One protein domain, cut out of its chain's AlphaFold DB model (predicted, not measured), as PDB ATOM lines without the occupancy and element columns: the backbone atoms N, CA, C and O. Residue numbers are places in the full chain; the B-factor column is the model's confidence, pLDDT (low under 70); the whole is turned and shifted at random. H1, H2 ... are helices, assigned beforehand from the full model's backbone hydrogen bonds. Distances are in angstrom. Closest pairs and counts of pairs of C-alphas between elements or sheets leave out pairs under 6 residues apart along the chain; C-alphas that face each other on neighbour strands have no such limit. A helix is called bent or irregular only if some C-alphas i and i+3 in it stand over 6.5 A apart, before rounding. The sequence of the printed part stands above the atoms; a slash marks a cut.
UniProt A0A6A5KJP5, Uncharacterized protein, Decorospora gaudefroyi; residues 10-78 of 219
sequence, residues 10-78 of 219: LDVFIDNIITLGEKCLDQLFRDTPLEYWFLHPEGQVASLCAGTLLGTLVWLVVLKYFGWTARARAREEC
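What this domain is: This is residues 10 to 78 of the 219 residues of an uncharacterized protein of Decorospora gaudefroyi (UniProt A0A6A5KJP5). A long helix, H3, and a shorter one, H1, make the two arms of a wide, open V or L, and the small helix H2 sits at the corner between them. The arms stick out from that corner with nothing packed between them: residues 49 to 78 of H3 stand free, and so do residues 10 to 25 of H1. The printed part has 69 residues with three named helices, in the order H1, H2, H3, and no named strand; its class is all helix. It is extended, with a radius of gyration of the C-alphas of 20.9 A, and it spans 59 by 40 by 14 A, only just flat.

Where its parts are: H3 is the longest helix, residues 41 to 78, and measures 54.7 A from its first to its last C-alpha. It begins at C-alpha 41 at (126.226, 97.639, 217.515) and ends at C-alpha 78 at (117.390, 108.938, 164.758). H2 comes before it, residues 33 to 39. H1, residues 10 to 29, is 27.9 A long from first to last C-alpha and begins at C-alpha 10 at (89.101, 107.559, 215.191). No helix is bent or irregular.

How they stand to each other: H3 and H2 touch only at the corner by their link, with 7 pairs of C-alphas within 8 A. H3 touches H2 with residues 43 to 47 alone, and their closest C-alphas, those of Trp 37 and Gly 43, are 3.8 A apart. The lines of H2 and H3 are about perpendicular, at 76 degrees. H1 and H2 are close but not clearly touching: their closest C-alphas, those of Phe 29 and Glu 35, are 5.4 A apart. H1 and H2 run opposite ways at a steep tilt of 66 degrees. H1 and H3 are apart. In H1, H2 and H3 every backbone O i to N i+4 pair is within hydrogen-bond range.

The domain as a whole: The two C-alphas farthest apart are those of Val 12 and Cys 78, at 61.1 A, one in H1 and the other at the last residue of H3. The printed part, residues 10 to 78, has no cut. Both links are tight, with 3 residues between H1 and H2 and 1 residue between H2 and H3. The mean pLDDT of the printed part is 80.4. The model's confidence is under 70 at residue 28, at residues 30 to 31, and at residues 71 to 78, which belong to H3.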
ATOM      1  N   LEU A  10      87.925 107.604 216.054       82.62
ATOM      2  CA  LEU A  10      89.101 107.559 215.191       82.62
ATOM      3  C   LEU A  10      90.394 107.424 216.007       82.62
ATOM      4  O   LEU A  10      91.219 106.588 215.666       82.62
ATOM      5  N   ASP A  11      90.548 108.190 217.090       82.25
ATOM      6  CA  ASP A  11      91.728 108.115 217.961       82.25
ATOM      7  C   ASP A  11      91.844 106.731 218.605       82.25
ATOM      8  O   ASP A  11      92.912 106.132 218.591       82.25
ATOM      9  N   VAL A  12      90.722 106.162 219.064       83.88
ATOM     10  CA  VAL A  12      90.686 104.795 219.612       83.88
ATOM     11  C   VAL A  12      91.052 103.759 218.546       83.88
ATOM     12  O   VAL A  12      91.745 102.789 218.838       83.88
ATOM     13  N   PHE A  13      90.605 103.944 217.303       87.06
ATOM     14  CA  PHE A  13      90.953 103.046 216.201       87.06
ATOM     15  C   PHE A  13      92.432 103.147 215.816       87.06
ATOM     16  O   PHE A  13      93.076 102.119 215.612       87.06
ATOM     17  N   ILE A  14      92.976 104.364 215.757       85.94
ATOM     18  CA  ILE A  14      94.395 104.618 215.494       85.94
ATOM     19  C   ILE A  14      95.247 103.993 216.600       85.94
ATOM     20  O   ILE A  14      96.145 103.219 216.284       85.94
ATOM     21  N   ASP A  15      94.921 104.227 217.873       86.69
ATOM     22  CA  ASP A  15      95.635 103.628 219.006       86.69
ATOM     23  C   ASP A  15      95.589 102.100 218.964       86.69
ATOM     24  O   ASP A  15      96.594 101.441 219.234       86.69
ATOM     25  N   ASN A  16      94.453 101.515 218.577       86.44
ATOM     26  CA  ASN A  16      94.308 100.065 218.480       86.44
ATOM     27  C   ASN A  16      95.110  99.481 217.302       86.44
ATOM     28  O   ASN A  16      95.684  98.401 217.420       86.44
ATOM     29  N   ILE A  17      95.205 100.196 216.174       84.12
ATOM     30  CA  ILE A  17      96.081  99.809 215.057       84.12
ATOM     31  C   ILE A  17      97.548  99.928 215.449       84.12
ATOM     32  O   ILE A  17      98.322  99.024 215.145       84.12
ATOM     33  N   ILE A  18      97.936 101.014 216.117       85.19
ATOM     34  CA  ILE A  18      99.317 101.229 216.556       85.19
ATOM     35  C   ILE A  18      99.711 100.131 217.539       85.19
ATOM     36  O   ILE A  18     100.704  99.453 217.311       85.19
ATOM     37  N   THR A  19      98.895  99.863 218.561       86.25
ATOM     38  CA  THR A  19      99.188  98.792 219.528       86.25
ATOM     39  C   THR A  19      99.156  97.395 218.910       86.25
ATOM     40  O   THR A  19      99.902  96.519 219.351       86.25
ATOM     41  N   LEU A  20      98.325  97.144 217.893       84.06
ATOM     42  CA  LEU A  20      98.356  95.880 217.149       84.06
ATOM     43  C   LEU A  20      99.627  95.768 216.294       84.06
ATOM     44  O   LEU A  20     100.242  94.703 216.248       84.06
ATOM     45  N   GLY A  21     100.034  96.865 215.656       78.75
ATOM     46  CA  GLY A  21     101.263  96.970 214.876       78.75
ATOM     47  C   GLY A  21     102.505  96.774 215.736       78.75
ATOM     48  O   GLY A  21     103.354  95.967 215.383       78.75
ATOM     49  N   GLU A  22     102.575  97.423 216.896       82.25
ATOM     50  CA  GLU A  22     103.656  97.252 217.870       82.25
ATOM     51  C   GLU A  22     103.752  95.807 218.346       82.25
ATOM     52  O   GLU A  22     104.826  95.226 218.289       82.25
ATOM     53  N   LYS A  23     102.634  95.173 218.722       81.38
ATOM     54  CA  LYS A  23     102.634  93.758 219.132       81.38
ATOM     55  C   LYS A  23     103.064  92.823 218.006       81.38
ATOM     56  O   LYS A  23     103.754  91.843 218.263       81.38
ATOM     57  N   CYS A  24     102.644  93.105 216.774       74.81
ATOM     58  CA  CYS A  24     103.004  92.297 215.616       74.81
ATOM     59  C   CYS A  24     104.481  92.471 215.245       74.81
ATOM     60  O   CYS A  24     105.135  91.490 214.911       74.81
ATOM     61  N   LEU A  25     105.010  93.694 215.317       76.06
ATOM     62  CA  LEU A  25     106.423  93.981 215.080       76.06
ATOM     63  C   LEU A  25     107.283  93.384 216.195       76.06
ATOM     64  O   LEU A  25     108.240  92.687 215.889       76.06
ATOM     65  N   ASP A  26     106.903  93.548 217.460       75.94
ATOM     66  CA  ASP A  26     107.602  92.927 218.588       75.94
ATOM     67  C   ASP A  26     107.650  91.403 218.453       75.94
ATOM     68  O   ASP A  26     108.682  90.804 218.732       75.94
ATOM     69  N   GLN A  27     106.572  90.762 217.994       74.75
ATOM     70  CA  GLN A  27     106.557  89.318 217.730       74.75
ATOM     71  C   GLN A  27     107.361  88.915 216.492       74.75
ATOM     72  O   GLN A  27     107.889  87.809 216.451       74.75
ATOM     73  N   LEU A  28     107.434  89.778 215.479       68.38
ATOM     74  CA  LEU A  28     108.199  89.523 214.261       68.38
ATOM     75  C   LEU A  28     109.702  89.699 214.489       68.38
ATOM     76  O   LEU A  28     110.497  89.031 213.836       68.38
ATOM     77  N   PHE A  29     110.085  90.609 215.382       70.25
ATOM     78  CA  PHE A  29     111.478  90.892 215.685       70.25
ATOM     79  C   PHE A  29     112.010  90.024 216.819       70.25
ATOM     80  O   PHE A  29     113.124  89.530 216.674       70.25
ATOM     81  N   ARG A  30     111.242  89.764 217.885       63.31
ATOM     82  CA  ARG A  30     111.717  88.918 218.991       63.31
ATOM     83  C   ARG A  30     112.078  87.513 218.525       63.31
ATOM     84  O   ARG A  30     111.333  86.890 217.774       63.31
ATOM     85  N   ASP A  31     113.224  87.033 218.996       67.19
ATOM     86  CA  ASP A  31     113.794  85.708 218.712       67.19
ATOM     87  C   ASP A  31     114.172  85.469 217.238       67.19
ATOM     88  O   ASP A  31     114.506  84.346 216.843       67.19
ATOM     89  N   THR A  32     114.178  86.513 216.403       72.50
ATOM     90  CA  THR A  32     114.662  86.418 215.020       72.50
ATOM     91  C   THR A  32     116.088  86.951 214.892       72.50
ATOM     92  O   THR A  32     116.497  87.841 215.639       72.50
ATOM     93  N   PRO A  33     116.868  86.487 213.896       70.75
ATOM     94  CA  PRO A  33     118.193  87.048 213.629       70.75
ATOM     95  C   PRO A  33     118.153  88.555 213.320       70.75
ATOM     96  O   PRO A  33     119.181  89.214 213.416       70.75
ATOM     97  N   LEU A  34     116.986  89.126 212.994       71.94
ATOM     98  CA  LEU A  34     116.820  90.568 212.812       71.94
ATOM     99  C   LEU A  34     116.965  91.346 214.125       71.94
ATOM    100  O   LEU A  34     117.495  92.454 214.101       71.94
ATOM    101  N   GLU A  35     116.575  90.767 215.264       76.75
ATOM    102  CA  GLU A  35     116.812  91.366 216.583       76.75
ATOM    103  C   GLU A  35     118.306  91.594 216.799       76.75
ATOM    104  O   GLU A  35     118.731  92.689 217.170       76.75
ATOM    105  N   TYR A  36     119.117  90.589 216.455       73.88
ATOM    106  CA  TYR A  36     120.566  90.693 216.550       73.88
ATOM    107  C   TYR A  36     121.117  91.806 215.648       73.88
ATOM    108  O   TYR A  36     121.957  92.600 216.072       73.88
ATOM    109  N   TRP A  37     120.598  91.913 214.423       76.56
ATOM    110  CA  TRP A  37     121.015  92.934 213.461       76.56
ATOM    111  C   TRP A  37     120.667  94.365 213.891       76.56
ATOM    112  O   TRP A  37     121.421  95.283 213.579       76.56
ATOM    113  N   PHE A  38     119.560  94.581 214.605       75.50
ATOM    114  CA  PHE A  38     119.136  95.929 215.000       75.50
ATOM    115  C   PHE A  38     119.589  96.341 216.406       75.50
ATOM    116  O   PHE A  38     119.908  97.516 216.613       75.50
ATOM    117  N   LEU A  39     119.644  95.415 217.369       81.56
ATOM    118  CA  LEU A  39     119.994  95.741 218.756       81.56
ATOM    119  C   LEU A  39     121.503  95.727 219.020       81.56
ATOM    120  O   LEU A  39     121.961  96.483 219.877       81.56
ATOM    121  N   HIS A  40     122.288  94.908 218.309       82.06
ATOM    122  CA  HIS A  40     123.734  94.877 218.528       82.06
ATOM    123  C   HIS A  40     124.460  95.928 217.681       82.06
ATOM    124  O   HIS A  40     124.177  96.064 216.489       82.06
ATOM    125  N   PRO A  41     125.460  96.629 218.247       80.56
ATOM    126  CA  PRO A  41     126.226  97.639 217.515       80.56
ATOM    127  C   PRO A  41     126.961  97.054 216.299       80.56
ATOM    128  O   PRO A  41     127.085  97.717 215.274       80.56
ATOM    129  N   GLU A  42     127.396  95.794 216.374       81.31
ATOM    130  CA  GLU A  42     128.009  95.074 215.248       81.31
ATOM    131  C   GLU A  42     126.988  94.766 214.139       81.31
ATOM    132  O   GLU A  42     127.276  94.934 212.952       81.31
ATOM    133  N   GLY A  43     125.756  94.414 214.523       81.50
ATOM    134  CA  GLY A  43     124.635  94.216 213.607       81.50
ATOM    135  C   GLY A  43     124.204  95.507 212.908       81.50
ATOM    136  O   GLY A  43     123.888  95.496 211.718       81.50
ATOM    137  N   GLN A  44     124.269  96.648 213.600       86.12
ATOM    138  CA  GLN A  44     123.915  97.947 213.026       86.12
ATOM    139  C   GLN A  44     124.851  98.342 211.882       86.12
ATOM    140  O   GLN A  44     124.388  98.822 210.848       86.12
ATOM    141  N   VAL A  45     126.154  98.073 212.009       87.31
ATOM    142  CA  VAL A  45     127.112  98.304 210.917       87.31
ATOM    143  C   VAL A  45     126.795  97.403 209.720       87.31
ATOM    144  O   VAL A  45     126.762  97.880 208.583       87.31
ATOM    145  N   ALA A  46     126.493  96.125 209.965       82.50
ATOM    146  CA  ALA A  46     126.104  95.189 208.915       82.50
ATOM    147  C   ALA A  46     124.788  95.601 208.229       82.50
ATOM    148  O   ALA A  46     124.704  95.556 207.004       82.50
ATOM    149  N   SER A  47     123.787  96.067 208.983       86.88
ATOM    150  CA  SER A  47     122.497  96.520 208.442       86.88
ATOM    151  C   SER A  47     122.630  97.789 207.601       86.88
ATOM    152  O   SER A  47     122.029  97.875 206.532       86.88
ATOM    153  N   LEU A  48     123.473  98.741 208.015       89.25
ATOM    154  CA  LEU A  48     123.793  99.928 207.222       89.25
ATOM    155  C   LEU A  48     124.534  99.552 205.934       89.25
ATOM    156  O   LEU A  48     124.204 100.058 204.861       89.25
ATOM    157  N   CYS A  49     125.497  98.632 206.011       89.62
ATOM    158  CA  CYS A  49     126.197  98.113 204.837       89.62
ATOM    159  C   CYS A  49     125.231  97.395 203.876       89.62
ATOM    160  O   CYS A  49     125.168  97.714 202.691       89.62
ATOM    161  N   ALA A  50     124.387  96.496 204.381       89.25
ATOM    162  CA  ALA A  50     123.387  95.797 203.578       89.25
ATOM    163  C   ALA A  50     122.358  96.765 202.968       89.25
ATOM    164  O   ALA A  50     122.024  96.657 201.789       89.25
ATOM    165  N   GLY A  51     121.892  97.749 203.740       94.00
ATOM    166  CA  GLY A  51     120.954  98.772 203.283       94.00
ATOM    167  C   GLY A  51     121.547  99.668 202.197       94.00
ATOM    168  O   GLY A  51     120.888  99.943 201.196       94.00
ATOM    169  N   THR A  52     122.809 100.077 202.338       95.38
ATOM    170  CA  THR A  52     123.518 100.843 201.300       95.38
ATOM    171  C   THR A  52     123.775 100.010 200.044       95.38
ATOM    172  O   THR A  52     123.590 100.517 198.936       95.38
ATOM    173  N   LEU A  53     124.106  98.723 200.171       96.12
ATOM    174  CA  LEU A  53     124.229  97.809 199.029       96.12
ATOM    175  C   LEU A  53     122.895  97.626 198.292       96.12
ATOM    176  O   LEU A  53     122.846  97.727 197.069       96.12
ATOM    177  N   LEU A  54     121.794  97.435 199.016       96.31
ATOM    178  CA  LEU A  54     120.452  97.358 198.433       96.31
ATOM    179  C   LEU A  54     120.054  98.673 197.755       96.31
ATOM    180  O   LEU A  54     119.574  98.665 196.622       96.31
ATOM    181  N   GLY A  55     120.300  99.809 198.410       96.44
ATOM    182  CA  GLY A  55     120.018 101.133 197.859       96.44
ATOM    183  C   GLY A  55     120.809 101.416 196.584       96.44
ATOM    184  O   GLY A  55     120.245 101.891 195.600       96.44
ATOM    185  N   THR A  56     122.098 101.066 196.557       96.00
ATOM    186  CA  THR A  56     122.936 101.205 195.356       96.00
ATOM    187  C   THR A  56     122.493 100.263 194.239       96.00
ATOM    188  O   THR A  56     122.442 100.688 193.087       96.00
ATOM    189  N   LEU A  57     122.079  99.031 194.547       96.31
ATOM    190  CA  LEU A  57     121.485  98.105 193.575       96.31
ATOM    191  C   LEU A  57     120.208  98.668 192.945       96.31
ATOM    192  O   LEU A  57     120.092  98.705 191.720       96.31
ATOM    193  N   VAL A  58     119.270  99.149 193.764       96.44
ATOM    194  CA  VAL A  58     118.032  99.779 193.281       96.44
ATOM    195  C   VAL A  58     118.362 101.004 192.430       96.44
ATOM    196  O   VAL A  58     117.821 101.159 191.337       96.44
ATOM    197  N   TRP A  59     119.305 101.833 192.873       96.50
ATOM    198  CA  TRP A  59     119.766 102.993 192.117       96.50
ATOM    199  C   TRP A  59     120.362 102.611 190.756       96.50
ATOM    200  O   TRP A  59     120.043 103.237 189.748       96.50
ATOM    201  N   LEU A  60     121.169 101.552 190.682       94.38
ATOM    202  CA  LEU A  60     121.721 101.050 189.420       94.38
ATOM    203  C   LEU A  60     120.633 100.520 188.481       94.38
ATOM    204  O   LEU A  60     120.704 100.756 187.274       94.38
ATOM    205  N   VAL A  61     119.612  99.842 189.011       94.69
ATOM    206  CA  VAL A  61     118.445  99.411 188.224       94.69
ATOM    207  C   VAL A  61     117.707 100.624 187.663       94.69
ATOM    208  O   VAL A  61     117.375 100.641 186.480       94.69
ATOM    209  N   VAL A  62     117.517 101.663 188.477       94.31
ATOM    210  CA  VAL A  62     116.911 102.930 188.063       94.31
ATOM    211  C   VAL A  62     117.751 103.599 186.973       94.31
ATOM    212  O   VAL A  62     117.218 103.915 185.914       94.31
ATOM    213  N   LEU A  63     119.065 103.744 187.154       92.00
ATOM    214  CA  LEU A  63     119.960 104.305 186.135       92.00
ATOM    215  C   LEU A  63     119.948 103.492 184.839       92.00
ATOM    216  O   LEU A  63     119.948 104.069 183.754       92.00
ATOM    217  N   LYS A  64     119.902 102.160 184.927       92.25
ATOM    218  CA  LYS A  64     119.763 101.289 183.758       92.25
ATOM    219  C   LYS A  64     118.430 101.530 183.061       92.25
ATOM    220  O   LYS A  64     118.412 101.646 181.841       92.25
ATOM    221  N   TYR A  65     117.338 101.637 183.808       90.94
ATOM    222  CA  TYR A  65     116.010 101.898 183.265       90.94
ATOM    223  C   TYR A  65     115.927 103.281 182.599       90.94
ATOM    224  O   TYR A  65     115.530 103.394 181.439       90.94
ATOM    225  N   PHE A  66     116.400 104.335 183.266       85.25
ATOM    226  CA  PHE A  66     116.474 105.683 182.699       85.25
ATOM    227  C   PHE A  66     117.428 105.764 181.501       85.25
ATOM    228  O   PHE A  66     117.094 106.363 180.484       85.25
ATOM    229  N   GLY A  67     118.583 105.102 181.556       81.88
ATOM    230  CA  GLY A  67     119.508 105.021 180.427       81.88
ATOM    231  C   GLY A  67     118.931 104.249 179.237       81.88
ATOM    232  O   GLY A  67     119.173 104.613 178.088       81.88
ATOM    233  N   TRP A  68     118.139 103.204 179.485       73.81
ATOM    234  CA  TRP A  68     117.476 102.435 178.432       73.81
ATOM    235  C   TRP A  68     116.329 103.219 177.794       73.81
ATOM    236  O   TRP A  68     116.250 103.280 176.573       73.81
ATOM    237  N   THR A  69     115.512 103.909 178.593       72.75
ATOM    238  CA  THR A  69     114.462 104.808 178.083       72.75
ATOM    239  C   THR A  69     115.038 106.010 177.326       72.75
ATOM    240  O   THR A  69     114.511 106.370 176.276       72.75
ATOM    241  N   ALA A  70     116.158 106.587 177.771       70.50
ATOM    242  CA  ALA A  70     116.858 107.645 177.039       70.50
ATOM    243  C   ALA A  70     117.438 107.144 175.705       70.50
ATOM    244  O   ALA A  70     117.326 107.824 174.690       70.50
ATOM    245  N   ARG A  71     118.008 105.931 175.671       62.72
ATOM    246  CA  ARG A  71     118.488 105.307 174.423       62.72
ATOM    247  C   ARG A  71     117.355 104.899 173.483       62.72
ATOM    248  O   ARG A  71     117.553 104.951 172.275       62.72
ATOM    249  N   ALA A  72     116.203 104.492 174.010       61.19
ATOM    250  CA  ALA A  72     115.017 104.205 173.209       61.19
ATOM    251  C   ALA A  72     114.502 105.482 172.528       61.19
ATOM    252  O   ALA A  72     114.324 105.482 171.317       61.19
ATOM    253  N   ARG A  73     114.410 106.599 173.265       59.56
ATOM    254  CA  ARG A  73     114.042 107.909 172.698       59.56
ATOM    255  C   ARG A  73     115.059 108.432 171.681       59.56
ATOM    256  O   ARG A  73     114.672 108.867 170.607       59.56
ATOM    257  N   ALA A  74     116.357 108.292 171.956       58.84
ATOM    258  CA  ALA A  74     117.400 108.651 170.989       58.84
ATOM    259  C   ALA A  74     117.360 107.782 169.712       58.84
ATOM    260  O   ALA A  74     117.785 108.221 168.646       58.84
ATOM    261  N   ARG A  75     116.851 106.545 169.800       56.81
ATOM    262  CA  ARG A  75     116.606 105.686 168.632       56.81
ATOM    263  C   ARG A  75     115.328 106.037 167.883       56.81
ATOM    264  O   ARG A  75     115.302 105.816 166.684       56.81
ATOM    265  N   GLU A  76     114.308 106.576 168.534       56.22
ATOM    266  CA  GLU A  76     113.111 107.069 167.840       56.22
ATOM    267  C   GLU A  76     113.415 108.360 167.067       56.22
ATOM    268  O   GLU A  76     113.019 108.486 165.910       56.22
ATOM    269  N   GLU A  77     114.221 109.263 167.632       55.81
ATOM    270  CA  GLU A  77     114.615 110.517 166.967       55.81
ATOM    271  C   GLU A  77     115.607 110.310 165.803       55.81
ATOM    272  O   GLU A  77     115.555 111.047 164.822       55.81
ATOM    273  N   CYS A  78     116.466 109.281 165.854       50.16
ATOM    274  CA  CYS A  78     117.390 108.938 164.758       50.16
ATOM    275  C   CYS A  78     116.912 107.785 163.851       50.16
ATOM    276  O   CYS A  78     117.505 107.557 162.799       50.16
TER     277      CYS A  78